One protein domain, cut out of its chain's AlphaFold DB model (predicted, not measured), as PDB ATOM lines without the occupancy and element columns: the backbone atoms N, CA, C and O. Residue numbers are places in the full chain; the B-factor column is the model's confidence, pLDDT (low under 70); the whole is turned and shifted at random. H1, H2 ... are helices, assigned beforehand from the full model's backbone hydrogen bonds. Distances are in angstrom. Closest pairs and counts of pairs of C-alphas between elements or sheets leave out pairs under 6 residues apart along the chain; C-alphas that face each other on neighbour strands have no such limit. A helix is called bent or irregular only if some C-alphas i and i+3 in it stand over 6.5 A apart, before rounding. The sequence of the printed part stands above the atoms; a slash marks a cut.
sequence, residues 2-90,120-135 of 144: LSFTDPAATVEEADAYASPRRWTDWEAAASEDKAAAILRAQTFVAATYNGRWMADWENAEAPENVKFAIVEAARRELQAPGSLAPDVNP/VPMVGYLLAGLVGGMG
ATOM      1  N   LEU A   2      83.679 161.225 122.029       87.75
ATOM      2  CA  LEU A   2      83.481 161.963 123.287       87.75
ATOM      3  C   LEU A   2      83.893 163.424 123.143       87.75
ATOM      4  O   LEU A   2      84.983 163.716 122.644       87.75
ATOM      5  N   SER A   3      83.042 164.313 123.647       87.94
ATOM      6  CA  SER A   3      83.355 165.724 123.843       87.94
ATOM      7  C   SER A   3      84.304 165.911 125.034       87.94
ATOM      8  O   SER A   3      84.366 165.085 125.942       87.94
ATOM      9  N   PHE A   4      85.038 167.020 125.057       83.94
ATOM     10  CA  PHE A   4      85.848 167.423 126.215       83.94
ATOM     11  C   PHE A   4      85.105 168.377 127.158       83.94
ATOM     12  O   PHE A   4      85.577 168.638 128.260       83.94
ATOM     13  N   THR A   5      83.961 168.914 126.730       84.19
ATOM     14  CA  THR A   5      83.244 169.983 127.443       84.19
ATOM     15  C   THR A   5      81.789 169.649 127.748       84.19
ATOM     16  O   THR A   5      81.213 170.263 128.639       84.19
ATOM     17  N   ASP A   6      81.203 168.692 127.032       87.62
ATOM     18  CA  ASP A   6      79.801 168.294 127.166       87.62
ATOM     19  C   ASP A   6      79.714 166.848 127.673       87.62
ATOM     20  O   ASP A   6      80.229 165.955 126.993       87.62
ATOM     21  N   PRO A   7      79.137 166.574 128.855       88.94
ATOM     22  CA  PRO A   7      79.161 165.238 129.439       88.94
ATOM     23  C   PRO A   7      78.232 164.269 128.690       88.94
ATOM     24  O   PRO A   7      77.047 164.525 128.516       88.94
ATOM     25  N   ALA A   8      78.765 163.114 128.297       92.12
ATOM     26  CA  ALA A   8      78.026 162.005 127.695       92.12
ATOM     27  C   ALA A   8      77.178 161.226 128.716       92.12
ATOM     28  O   ALA A   8      76.247 160.523 128.331       92.12
ATOM     29  N   ALA A   9      77.517 161.319 130.007       93.88
ATOM     30  CA  ALA A   9      76.756 160.748 131.114       93.88
ATOM     31  C   ALA A   9      76.313 161.863 132.068       93.88
ATOM     32  O   ALA A   9      77.129 162.673 132.510       93.88
ATOM     33  N   THR A  10      75.029 161.898 132.395       94.25
ATOM     34  CA  THR A  10      74.433 162.828 133.364       94.25
ATOM     35  C   THR A  10      74.629 162.346 134.805       94.25
ATOM     36  O   THR A  10      74.972 161.184 135.047       94.25
ATOM     37  N   VAL A  11      74.416 163.229 135.789       93.50
ATOM     38  CA  VAL A  11      74.497 162.849 137.214       93.50
ATOM     39  C   VAL A  11      73.406 161.835 137.552       93.50
ATOM     40  O   VAL A  11      73.661 160.886 138.283       93.50
ATOM     41  N   GLU A  12      72.226 161.982 136.959       95.69
ATOM     42  CA  GLU A  12      71.088 161.088 137.130       95.69
ATOM     43  C   GLU A  12      71.386 159.679 136.590       95.69
ATOM     44  O   GLU A  12      71.128 158.688 137.274       95.69
ATOM     45  N   GLU A  13      71.982 159.569 135.396       94.44
ATOM     46  CA  GLU A  13      72.431 158.282 134.841       94.44
ATOM     47  C   GLU A  13      73.530 157.647 135.708       94.44
ATOM     48  O   GLU A  13      73.533 156.434 135.939       94.44
ATOM     49  N   ALA A  14      74.454 158.459 136.228       94.06
ATOM     50  CA  ALA A  14      75.517 157.993 137.109       94.06
ATOM     51  C   ALA A  14      74.979 157.503 138.465       94.06
ATOM     52  O   ALA A  14      75.410 156.459 138.957       94.06
ATOM     53  N   ASP A  15      74.000 158.201 139.044       95.44
ATOM     54  CA  ASP A  15      73.308 157.792 140.269       95.44
ATOM     55  C   ASP A  15      72.523 156.489 140.056       95.44
ATOM     56  O   ASP A  15      72.593 155.581 140.890       95.44
ATOM     57  N   ALA A  16      71.847 156.341 138.911       95.94
ATOM     58  CA  ALA A  16      71.167 155.102 138.538       95.94
ATOM     59  C   ALA A  16      72.145 153.922 138.403       95.94
ATOM     60  O   ALA A  16      71.832 152.803 138.818       95.94
ATOM     61  N   TYR A  17      73.351 154.165 137.885       94.31
ATOM     62  CA  TYR A  17      74.407 153.155 137.809       94.31
ATOM     63  C   TYR A  17      75.000 152.805 139.188       94.31
ATOM     64  O   TYR A  17      75.261 151.629 139.472       94.31
ATOM     65  N   ALA A  18      75.189 153.797 140.062       93.31
ATOM     66  CA  ALA A  18      75.799 153.639 141.384       93.31
ATOM     67  C   ALA A  18      74.862 152.992 142.424       93.31
ATOM     68  O   ALA A  18      75.310 152.176 143.233       93.31
ATOM     69  N   SER A  19      73.563 153.305 142.385       92.38
ATOM     70  CA  SER A  19      72.563 152.855 143.367       92.38
ATOM     71  C   SER A  19      72.503 151.328 143.575       92.38
ATOM     72  O   SER A  19      72.655 150.877 144.717       92.38
ATOM     73  N   PRO A  20      72.374 150.474 142.531       93.19
ATOM     74  CA  PRO A  20      72.348 149.020 142.721       93.19
ATOM     75  C   PRO A  20      73.683 148.460 143.236       93.19
ATOM     76  O   PRO A  20      73.715 147.367 143.798       93.19
ATOM     77  N   ARG A  21      74.782 149.207 143.072       91.19
ATOM     78  CA  ARG A  21      76.131 148.818 143.511       91.19
ATOM     79  C   ARG A  21      76.456 149.272 144.932       91.19
ATOM     80  O   ARG A  21      77.508 148.896 145.444       91.19
ATOM     81  N   ARG A  22      75.561 150.042 145.568       93.00
ATOM     82  CA  ARG A  22      75.693 150.519 146.956       93.00
ATOM     83  C   ARG A  22      77.002 151.273 147.200       93.00
ATOM     84  O   ARG A  22      77.707 151.027 148.178       93.00
ATOM     85  N   TRP A  23      77.355 152.169 146.284       90.12
ATOM     86  CA  TRP A  23      78.554 152.995 146.405       90.12
ATOM     87  C   TRP A  23      78.326 154.144 147.382       90.12
ATOM     88  O   TRP A  23      77.949 155.247 146.996       90.12
ATOM     89  N   THR A  24      78.573 153.875 148.660       88.81
ATOM     90  CA  THR A  24      78.388 154.847 149.745       88.81
ATOM     91  C   THR A  24      79.243 156.103 149.573       88.81
ATOM     92  O   THR A  24      78.829 157.191 149.955       88.81
ATOM     93  N   ASP A  25      80.415 155.970 148.955       85.12
ATOM     94  CA  ASP A  25      81.311 157.073 148.626       85.12
ATOM     95  C   ASP A  25      80.766 157.988 147.522       85.12
ATOM     96  O   ASP A  25      80.942 159.203 147.585       85.12
ATOM     97  N   TRP A  26      80.070 157.417 146.536       89.50
ATOM     98  CA  TRP A  26      79.373 158.183 145.506       89.50
ATOM     99  C   TRP A  26      78.107 158.842 146.068       89.50
ATOM    100  O   TRP A  26      77.865 160.021 145.829       89.50
ATOM    101  N   GLU A  27      77.313 158.106 146.851       90.19
ATOM    102  CA  GLU A  27      76.084 158.612 147.480       90.19
ATOM    103  C   GLU A  27      76.350 159.786 148.437       90.19
ATOM    104  O   GLU A  27      75.536 160.704 148.514       90.19
ATOM    105  N   ALA A  28      77.498 159.789 149.122       89.12
ATOM    106  CA  ALA A  28      77.897 160.864 150.030       89.12
ATOM    107  C   ALA A  28      78.373 162.149 149.322       89.12
ATOM    108  O   ALA A  28      78.478 163.193 149.969       89.12
ATOM    109  N   ALA A  29      78.690 162.097 148.024       87.19
ATOM    110  CA  ALA A  29      79.190 163.246 147.273       87.19
ATOM    111  C   ALA A  29      78.057 164.184 146.823       87.19
ATOM    112  O   ALA A  29      76.967 163.742 146.449       87.19
ATOM    113  N   ALA A  30      78.326 165.493 146.796       88.31
ATOM    114  CA  ALA A  30      77.380 166.480 146.283       88.31
ATOM    115  C   ALA A  30      77.224 166.369 144.755       88.31
ATOM    116  O   ALA A  30      78.177 166.037 144.047       88.31
ATOM    117  N   SER A  31      76.044 166.699 144.219       87.56
ATOM    118  CA  SER A  31      75.775 166.619 142.772       87.56
ATOM    119  C   SER A  31      76.721 167.483 141.928       87.56
ATOM    120  O   SER A  31      77.097 167.084 140.829       87.56
ATOM    121  N   GLU A  32      77.163 168.628 142.453       83.62
ATOM    122  CA  GLU A  32      78.169 169.484 141.807       83.62
ATOM    123  C   GLU A  32      79.552 168.817 141.726       83.62
ATOM    124  O   GLU A  32      80.211 168.877 140.685       83.62
ATOM    125  N   ASP A  33      79.958 168.101 142.779       85.19
ATOM    126  CA  ASP A  33      81.217 167.355 142.811       85.19
ATOM    127  C   ASP A  33      81.160 166.157 141.850       85.19
ATOM    128  O   ASP A  33      82.123 165.900 141.121       85.19
ATOM    129  N   LYS A  34      80.011 165.464 141.786       89.06
ATOM    130  CA  LYS A  34      79.754 164.385 140.819       89.06
ATOM    131  C   LYS A  34      79.857 164.892 139.382       89.06
ATOM    132  O   LYS A  34      80.577 164.299 138.582       89.06
ATOM    133  N   ALA A  35      79.206 166.012 139.060       87.56
ATOM    134  CA  ALA A  35      79.260 166.612 137.727       87.56
ATOM    135  C   ALA A  35      80.698 166.994 137.324       87.56
ATOM    136  O   ALA A  35      81.156 166.670 136.225       87.56
ATOM    137  N   ALA A  36      81.455 167.615 138.236       85.38
ATOM    138  CA  ALA A  36      82.855 167.958 138.001       85.38
ATOM    139  C   ALA A  36      83.758 166.718 137.844       85.38
ATOM    140  O   ALA A  36      84.721 166.734 137.071       85.38
ATOM    141  N   ALA A  37      83.485 165.636 138.578       86.00
ATOM    142  CA  ALA A  37      84.214 164.377 138.451       86.00
ATOM    143  C   ALA A  37      83.919 163.666 137.122       86.00
ATOM    144  O   ALA A  37      84.849 163.175 136.480       86.00
ATOM    145  N   ILE A  38      82.663 163.674 136.667       90.06
ATOM    146  CA  ILE A  38      82.246 163.110 135.375       90.06
ATOM    147  C   ILE A  38      82.964 163.802 134.215       90.06
ATOM    148  O   ILE A  38      83.522 163.125 133.354       90.06
ATOM    149  N   LEU A  39      83.033 165.137 134.209       88.31
ATOM    150  CA  LEU A  39      83.733 165.875 133.151       88.31
ATOM    151  C   LEU A  39      85.238 165.561 133.106       88.31
ATOM    152  O   LEU A  39      85.808 165.366 132.027       88.31
ATOM    153  N   ARG A  40      85.888 165.457 134.272       85.00
ATOM    154  CA  ARG A  40      87.307 165.070 134.367       85.00
ATOM    155  C   ARG A  40      87.539 163.643 133.879       85.00
ATOM    156  O   ARG A  40      88.450 163.398 133.088       85.00
ATOM    157  N   ALA A  41      86.682 162.719 134.293       87.56
ATOM    158  CA  ALA A  41      86.720 161.334 133.855       87.56
ATOM    159  C   ALA A  41      86.508 161.198 132.344       87.56
ATOM    160  O   ALA A  41      87.272 160.504 131.674       87.56
ATOM    161  N   GLN A  42      85.533 161.909 131.780       91.06
ATOM    162  CA  GLN A  42      85.306 161.907 130.341       91.06
ATOM    163  C   GLN A  42      86.500 162.472 129.581       91.06
ATOM    164  O   GLN A  42      86.904 161.880 128.588       91.06
ATOM    165  N   THR A  43      87.106 163.558 130.060       86.56
ATOM    166  CA  THR A  43      88.325 164.122 129.462       86.56
ATOM    167  C   THR A  43      89.439 163.079 129.390       86.56
ATOM    168  O   THR A  43      90.079 162.923 128.349       86.56
ATOM    169  N   PHE A  44      89.635 162.313 130.466       84.19
ATOM    170  CA  PHE A  44      90.598 161.217 130.498       84.19
ATOM    171  C   PHE A  44      90.264 160.113 129.479       84.19
ATOM    172  O   PHE A  44      91.141 159.683 128.718       84.19
ATOM    173  N   VAL A  45      89.004 159.670 129.420       86.19
ATOM    174  CA  VAL A  45      88.562 158.621 128.486       86.19
ATOM    175  C   VAL A  45      88.683 159.108 127.038       86.19
ATOM    176  O   VAL A  45      89.257 158.413 126.202       86.19
ATOM    177  N   ALA A  46      88.236 160.328 126.747       87.56
ATOM    178  CA  ALA A  46      88.330 160.971 125.444       87.56
ATOM    179  C   ALA A  46      89.788 161.073 124.974       87.56
ATOM    180  O   ALA A  46      90.117 160.605 123.885       87.56
ATOM    181  N   ALA A  47      90.689 161.595 125.812       82.38
ATOM    182  CA  ALA A  47      92.110 161.720 125.485       82.38
ATOM    183  C   ALA A  47      92.788 160.361 125.228       82.38
ATOM    184  O   ALA A  47      93.712 160.262 124.421       82.38
ATOM    185  N   THR A  48      92.333 159.307 125.906       83.25
ATOM    186  CA  THR A  48      92.938 157.971 125.815       83.25
ATOM    187  C   THR A  48      92.412 157.171 124.621       83.25
ATOM    188  O   THR A  48      93.186 156.456 123.967       83.25
ATOM    189  N   TYR A  49      91.114 157.292 124.329       86.50
ATOM    190  CA  TYR A  49      90.389 156.357 123.468       86.50
ATOM    191  C   TYR A  49      89.706 156.978 122.247       86.50
ATOM    192  O   TYR A  49      89.367 156.211 121.350       86.50
ATOM    193  N   ASN A  50      89.577 158.310 122.119       85.19
ATOM    194  CA  ASN A  50      88.943 158.909 120.930       85.19
ATOM    195  C   ASN A  50      89.573 158.445 119.611       85.19
ATOM    196  O   ASN A  50      88.854 158.163 118.663       85.19
ATOM    197  N   GLY A  51      90.894 158.267 119.558       83.00
ATOM    198  CA  GLY A  51      91.576 157.729 118.373       83.00
ATOM    199  C   GLY A  51      91.559 156.201 118.226       83.00
ATOM    200  O   GLY A  51      92.298 155.681 117.397       83.00
ATOM    201  N   ARG A  52      90.821 155.464 119.068       84.88
ATOM    202  CA  ARG A  52      90.864 153.989 119.150       84.88
ATOM    203  C   ARG A  52      89.493 153.316 119.079       84.88
ATOM    204  O   ARG A  52      89.432 152.086 119.151       84.88
ATOM    205  N   TRP A  53      88.412 154.089 119.003       87.44
ATOM    206  CA  TRP A  53      87.065 153.542 118.895       87.44
ATOM    207  C   TRP A  53      86.912 152.741 117.602       87.44
ATOM    208  O   TRP A  53      87.379 153.163 116.547       87.44
ATOM    209  N   MET A  54      86.266 151.578 117.687       84.12
ATOM    210  CA  MET A  54      85.978 150.745 116.510       84.12
ATOM    211  C   MET A  54      84.698 151.158 115.769       84.12
ATOM    212  O   MET A  54      84.420 150.629 114.697       84.12
ATOM    213  N   ALA A  55      83.917 152.073 116.342       83.94
ATOM    214  CA  ALA A  55      82.677 152.585 115.777       83.94
ATOM    215  C   ALA A  55      82.531 154.080 116.078       83.94
ATOM    216  O   ALA A  55      82.982 154.547 117.129       83.94
ATOM    217  N   ASP A  56      81.854 154.787 115.175       86.25
ATOM    218  CA  ASP A  56      81.467 156.183 115.344       86.25
ATOM    219  C   ASP A  56      80.084 156.290 115.993       86.25
ATOM    220  O   ASP A  56      79.180 155.500 115.722       86.25
ATOM    221  N   TRP A  57      79.938 157.270 116.876       92.12
ATOM    222  CA  TRP A  57      78.718 157.572 117.628       92.12
ATOM    223  C   TRP A  57      78.787 159.010 118.133       92.12
ATOM    224  O   TRP A  57      79.882 159.536 118.348       92.12
ATOM    225  N   GLU A  58      77.643 159.655 118.342       91.56
ATOM    226  CA  GLU A  58      77.576 161.018 118.879       91.56
ATOM    227  C   GLU A  58      77.768 161.046 120.400       91.56
ATOM    228  O   GLU A  58      77.489 160.067 121.083       91.56
ATOM    229  N   ASN A  59      78.241 162.168 120.955       89.62
ATOM    230  CA  ASN A  59      78.559 162.287 122.389       89.62
ATOM    231  C   ASN A  59      77.383 161.885 123.301       89.62
ATOM    232  O   ASN A  59      77.557 161.091 124.220       89.62
ATOM    233  N   ALA A  60      76.183 162.390 123.010       90.69
ATOM    234  CA  ALA A  60      74.968 162.081 123.768       90.69
ATOM    235  C   ALA A  60      74.504 160.620 123.599       90.69
ATOM    236  O   ALA A  60      73.846 160.058 124.478       90.69
ATOM    237  N   GLU A  61      74.890 159.993 122.487       91.94
ATOM    238  CA  GLU A  61      74.568 158.611 122.120       91.94
ATOM    239  C   GLU A  61      75.733 157.656 122.415       91.94
ATOM    240  O   GLU A  61      75.793 156.549 121.876       91.94
ATOM    241  N   ALA A  62      76.673 158.073 123.274       92.38
ATOM    242  CA  ALA A  62      77.772 157.223 123.691       92.38
ATOM    243  C   ALA A  62      77.228 155.874 124.197       92.38
ATOM    244  O   ALA A  62      76.300 155.866 125.017       92.38
ATOM    245  N   PRO A  63      77.800 154.738 123.750       94.12
ATOM    246  CA  PRO A  63      77.369 153.424 124.198       94.12
ATOM    247  C   PRO A  63      77.343 153.340 125.722       94.12
ATOM    248  O   PRO A  63      78.207 153.900 126.399       94.12
ATOM    249  N   GLU A  64      76.389 152.589 126.263       91.12
ATOM    250  CA  GLU A  64      76.173 152.487 127.709       91.12
ATOM    251  C   GLU A  64      77.459 152.099 128.466       91.12
ATOM    252  O   GLU A  64      77.822 152.713 129.468       91.12
ATOM    253  N   ASN A  65      78.241 151.176 127.903       89.06
ATOM    254  CA  ASN A  65      79.529 150.747 128.452       89.06
ATOM    255  C   ASN A  65      80.544 151.902 128.569       89.06
ATOM    256  O   ASN A  65      81.354 151.924 129.496       89.06
ATOM    257  N   VAL A  66      80.507 152.867 127.642       91.62
ATOM    258  CA  VAL A  66      81.349 154.072 127.681       91.62
ATOM    259  C   VAL A  66      80.877 155.006 128.788       91.62
ATOM    260  O   VAL A  66      81.703 155.477 129.567       91.62
ATOM    261  N   LYS A  67      79.562 155.228 128.910       93.19
ATOM    262  CA  LYS A  67      78.989 156.021 130.006       93.19
ATOM    263  C   LYS A  67      79.370 155.425 131.365       93.19
ATOM    264  O   LYS A  67      79.850 156.141 132.238       93.19
ATOM    265  N   PHE A  68      79.283 154.106 131.523       92.62
ATOM    266  CA  PHE A  68      79.697 153.418 132.751       92.62
ATOM    267  C   PHE A  68      81.196 153.535 133.023       92.62
ATOM    268  O   PHE A  68      81.591 153.781 134.160       92.62
ATOM    269  N   ALA A  69      82.038 153.434 131.994       91.00
ATOM    270  CA  ALA A  69      83.475 153.641 132.139       91.00
ATOM    271  C   ALA A  69      83.805 155.063 132.631       91.00
ATOM    272  O   ALA A  69      84.674 155.235 133.486       91.00
ATOM    273  N   ILE A  70      83.083 156.075 132.139       92.06
ATOM    274  CA  ILE A  70      83.193 157.458 132.619       92.06
ATOM    275  C   ILE A  70      82.783 157.548 134.094       92.06
ATOM    276  O   ILE A  70      83.497 158.165 134.877       92.06
ATOM    277  N   VAL A  71      81.690 156.899 134.501       93.38
ATOM    278  CA  VAL A  71      81.213 156.920 135.895       93.38
ATOM    279  C   VAL A  71      82.185 156.219 136.858       93.38
ATOM    280  O   VAL A  71      82.486 156.754 137.925       93.38
ATOM    281  N   GLU A  72      82.750 155.068 136.483       89.50
ATOM    282  CA  GLU A  72      83.780 154.369 137.277       89.50
ATOM    283  C   GLU A  72      85.038 155.232 137.460       89.50
ATOM    284  O   GLU A  72      85.606 155.323 138.553       89.50
ATOM    285  N   ALA A  73      85.470 155.906 136.392       87.75
ATOM    286  CA  ALA A  73      86.568 156.860 136.456       87.75
ATOM    287  C   ALA A  73      86.202 158.064 137.348       87.75
ATOM    288  O   ALA A  73      86.985 158.442 138.219       87.75
ATOM    289  N   ALA A  74      84.992 158.611 137.221       89.69
ATOM    290  CA  ALA A  74      84.527 159.739 138.025       89.69
ATOM    291  C   ALA A  74      84.534 159.416 139.524       89.69
ATOM    292  O   ALA A  74      85.018 160.210 140.328       89.69
ATOM    293  N   ARG A  75      84.084 158.218 139.911       89.75
ATOM    294  CA  ARG A  75      84.157 157.749 141.299       89.75
ATOM    295  C   ARG A  75      85.596 157.734 141.820       89.75
ATOM    296  O   ARG A  75      85.853 158.173 142.939       89.75
ATOM    297  N   ARG A  76      86.555 157.268 141.011       84.44
ATOM    298  CA  ARG A  76      87.976 157.259 141.394       84.44
ATOM    299  C   ARG A  76      88.534 158.671 141.575       84.44
ATOM    300  O   ARG A  76      89.270 158.908 142.529       84.44
ATOM    301  N   GLU A  77      88.132 159.604 140.719       79.56
ATOM    302  CA  GLU A  77      88.489 161.020 140.834       79.56
ATOM    303  C   GLU A  77      87.873 161.687 142.078       79.56
ATOM    304  O   GLU A  77      88.507 162.555 142.674       79.56
ATOM    305  N   LEU A  78      86.677 161.271 142.517       81.75
ATOM    306  CA  LEU A  78      86.090 161.724 143.787       81.75
ATOM    307  C   LEU A  78      86.882 161.225 145.003       81.75
ATOM    308  O   LEU A  78      87.069 161.970 145.961       81.75
ATOM    309  N   GLN A  79      87.353 159.976 144.966       76.94
ATOM    310  CA  GLN A  79      88.128 159.377 146.060       76.94
ATOM    311  C   GLN A  79      89.569 159.894 146.129       76.94
ATOM    312  O   GLN A  79      90.141 160.000 147.212       76.94
ATOM    313  N   ALA A  80      90.159 160.231 144.983       70.75
ATOM    314  CA  ALA A  80      91.496 160.792 144.885       70.75
ATOM    315  C   ALA A  80      91.509 161.903 143.820       70.75
ATOM    316  O   ALA A  80      91.802 161.630 142.650       70.75
ATOM    317  N   PRO A  81      91.185 163.154 144.198       66.56
ATOM    318  CA  PRO A  81      91.197 164.280 143.268       66.56
ATOM    319  C   PRO A  81      92.567 164.446 142.602       66.56
ATOM    320  O   PRO A  81      93.589 164.500 143.282       66.56
ATOM    321  N   GLY A  82      92.589 164.539 141.273       62.28
ATOM    322  CA  GLY A  82      93.810 164.596 140.470       62.28
ATOM    323  C   GLY A  82      94.414 163.229 140.133       62.28
ATOM    324  O   GLY A  82      95.401 163.181 139.405       62.28
ATOM    325  N   SER A  83      93.834 162.114 140.598       64.06
ATOM    326  CA  SER A  83      94.338 160.764 140.288       64.06
ATOM    327  C   SER A  83      94.179 160.372 138.821       64.06
ATOM    328  O   SER A  83      94.882 159.478 138.346       64.06
ATOM    329  N   LEU A  84      93.275 161.038 138.097       62.12
ATOM    330  CA  LEU A  84      93.079 160.854 136.663       62.12
ATOM    331  C   LEU A  84      93.795 161.890 135.797       62.12
ATOM    332  O   LEU A  84      93.640 161.841 134.579       62.12
ATOM    333  N   ALA A  85      94.555 162.820 136.382       55.78
ATOM    334  CA  ALA A  85      95.264 163.842 135.623       55.78
ATOM    335  C   ALA A  85      96.597 163.295 135.070       55.78
ATOM    336  O   ALA A  85      97.545 163.104 135.830       55.78
ATOM    337  N   PRO A  86      96.740 163.065 133.751       48.38
ATOM    338  CA  PRO A  86      98.033 163.235 133.101       48.38
ATOM    339  C   PRO A  86      98.417 164.727 133.122       48.38
ATOM    340  O   PRO A  86      97.537 165.577 132.999       48.38
ATOM    341  N   ASP A  87      99.713 165.041 133.245       45.94
ATOM    342  CA  ASP A  87     100.292 166.394 133.098       45.94
ATOM    343  C   ASP A  87     100.039 166.954 131.684       45.94
ATOM    344  O   ASP A  87     100.911 167.008 130.817       45.94
ATOM    345  N   VAL A  88      98.808 167.349 131.403       39.16
ATOM    346  CA  VAL A  88      98.429 168.059 130.190       39.16
ATOM    347  C   VAL A  88      97.607 169.249 130.616       39.16
ATOM    348  O   VAL A  88      96.549 169.107 131.214       39.16
ATOM    349  N   ASN A  89      98.151 170.422 130.317       39.28
ATOM    350  CA  ASN A  89      97.527 171.722 130.462       39.28
ATOM    351  C   ASN A  89      96.718 171.998 129.182       39.28
ATOM    352  O   ASN A  89      97.320 172.384 128.174       39.28
ATOM    353  N   PRO A  90      95.386 171.805 129.154       39.59
ATOM    354  CA  PRO A  90      94.572 172.236 128.038       39.59
ATOM    355  C   PRO A  90      94.244 173.704 128.311       39.59
ATOM    356  O   PRO A  90      93.506 174.044 129.233       39.59
ATOM    357  N   VAL A 120      93.268 152.338 135.103       65.00
ATOM    358  CA  VAL A 120      92.054 151.965 135.837       65.00
ATOM    359  C   VAL A 120      91.535 150.673 135.206       65.00
ATOM    360  O   VAL A 120      90.846 150.740 134.187       65.00
ATOM    361  N   PRO A 121      91.877 149.487 135.752       66.44
ATOM    362  CA  PRO A 121      91.558 148.204 135.120       66.44
ATOM    363  C   PRO A 121      90.072 148.043 134.774       66.44
ATOM    364  O   PRO A 121      89.752 147.562 133.693       66.44
ATOM    365  N   MET A 122      89.170 148.534 135.634       70.00
ATOM    366  CA  MET A 122      87.716 148.501 135.416       70.00
ATOM    367  C   MET A 122      87.272 149.253 134.149       70.00
ATOM    368  O   MET A 122      86.450 148.745 133.391       70.00
ATOM    369  N   VAL A 123      87.868 150.419 133.868       72.31
ATOM    370  CA  VAL A 123      87.627 151.183 132.628       72.31
ATOM    371  C   VAL A 123      88.089 150.377 131.418       72.31
ATOM    372  O   VAL A 123      87.378 150.284 130.423       72.31
ATOM    373  N   GLY A 124      89.251 149.727 131.522       67.75
ATOM    374  CA  GLY A 124      89.754 148.834 130.479       67.75
ATOM    375  C   GLY A 124      88.813 147.661 130.194       67.75
ATOM    376  O   GLY A 124      88.546 147.378 129.030       67.75
ATOM    377  N   TYR A 125      88.267 147.018 131.232       66.81
ATOM    378  CA  TYR A 125      87.317 145.910 131.078       66.81
ATOM    379  C   TYR A 125      86.007 146.341 130.412       66.81
ATOM    380  O   TYR A 125      85.547 145.664 129.495       66.81
ATOM    381  N   LEU A 126      85.434 147.479 130.817       73.44
ATOM    382  CA  LEU A 126      84.192 148.000 130.230       73.44
ATOM    383  C   LEU A 126      84.359 148.390 128.754       73.44
ATOM    384  O   LEU A 126      83.424 148.266 127.965       73.44
ATOM    385  N   LEU A 127      85.559 148.825 128.367       80.62
ATOM    386  CA  LEU A 127      85.863 149.275 127.010       80.62
ATOM    387  C   LEU A 127      86.484 148.191 126.116       80.62
ATOM    388  O   LEU A 127      86.678 148.433 124.925       80.62
ATOM    389  N   ALA A 128      86.781 147.000 126.643       75.00
ATOM    390  CA  ALA A 128      87.563 145.976 125.944       75.00
ATOM    391  C   ALA A 128      86.956 145.534 124.597       75.00
ATOM    392  O   ALA A 128      87.693 145.210 123.672       75.00
ATOM    393  N   GLY A 129      85.625 145.554 124.465       73.00
ATOM    394  CA  GLY A 129      84.924 145.231 123.215       73.00
ATOM    395  C   GLY A 129      84.733 146.410 122.251       73.00
ATOM    396  O   GLY A 129      84.273 146.202 121.134       73.00
ATOM    397  N   LEU A 130      85.060 147.638 122.666       72.06
ATOM    398  CA  LEU A 130      84.816 148.879 121.910       72.06
ATOM    399  C   LEU A 130      86.104 149.543 121.398       72.06
ATOM    400  O   LEU A 130      86.048 150.469 120.587       72.06
ATOM    401  N   VAL A 131      87.263 149.071 121.863       73.75
ATOM    402  CA  VAL A 131      88.584 149.625 121.550       73.75
ATOM    403  C   VAL A 131      89.351 148.667 120.646       73.75
ATOM    404  O   VAL A 131      89.502 147.489 120.963       73.75
ATOM    405  N   GLY A 132      89.881 149.180 119.535       57.78
ATOM    406  CA  GLY A 132      90.753 148.415 118.646       57.78
ATOM    407  C   GLY A 132      92.045 148.024 119.366       57.78
ATOM    408  O   GLY A 132      92.764 148.885 119.882       57.78
ATOM    409  N   GLY A 133      92.334 146.723 119.434       48.69
ATOM    410  CA  GLY A 133      93.515 146.197 120.111       48.69
ATOM    411  C   GLY A 133      94.815 146.805 119.576       48.69
ATOM    412  O   GLY A 133      95.098 146.765 118.382       48.69
ATOM    413  N   MET A 134      95.645 147.325 120.481       50.72
ATOM    414  CA  MET A 134      97.052 147.628 120.212       50.72
ATOM    415  C   MET A 134      97.822 146.295 120.158       50.72
ATOM    416  O   MET A 134      98.456 145.898 121.130       50.72
ATOM    417  N   GLY A 135      97.699 145.565 119.046       40.59
ATOM    418  CA  GLY A 135      98.378 144.295 118.775       40.59
ATOM    419  C   GLY A 135      99.118 144.376 117.443       40.59
ATOM    420  O   GLY A 135      98.511 144.647 116.412       40.59
TER     421      GLY A 135
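Overview. This is residues 2 to 90 and 120 to 135 of the 144 residues of an uncharacterized protein of Aureimonas fodinaquatilis (UniProt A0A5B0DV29). Long, kinked H3 crosses H4, which lies in the middle; H5 packs side by side with H4, H1 on the first part of H3, and H2 on the last part of H4. The printed part has 105 residues with five named helices, in order H1 to H5, which hold 60 of them, and no named strand; its class is all helix, and it is compact, with a radius of gyration of the C-alphas of 13.1 A and spans of 40 by 32 by 24 A.

Arrangement. Start at H3, residues 31 to 52, irregular with C-alphas 48 and 51 7.6 A apart. It touches the hub H4, residues 64 to 79, at a steep tilt of 56 degrees, opposite ways; their closest C-alphas, Ala 37 and Ala 74, are 4.7 A apart. H5, residues 121 to 127, touches H4 at a shallow tilt of 23 degrees; their closest C-alphas, Ala 69 and Val 123, are 4.8 A apart. H1, residues 11 to 21, is only just irregular, with C-alphas 17 and 20 6.7 A apart. With residues 31 to 38 alone, H3 touches H1, about perpendicular at 89 degrees; the closest C-alphas, Val 11 and Ala 35, are 6.1 A apart. H2, residues 24 to 27, touches H4's residues 75 to 79 alone, closest at the C-alphas of Trp 26 and Arg 75, 6.4 A. O i to N i+4 pairs are within hydrogen-bond range throughout H4 and H5, 5 of 7 in H1 and 16 of 18 in H3; H2 is too short for one.

Along the chain. Find C-alpha 31 at (75.775, 166.619, 142.772); H3 runs 30.7 A to C-alpha 52. H4 spans 23.0 A, ending at C-alpha 79 (88.128, 159.377, 146.060).

Size, cuts and confidence. Residues 91 to 119 are not printed; C-alphas 90 and 120 are 21.9 A apart across the cut. The link from H3 to H4 is long. Confidence is under 70 at residues 81 to 90, 120 to 121, 124 to 125 and 132 to 135.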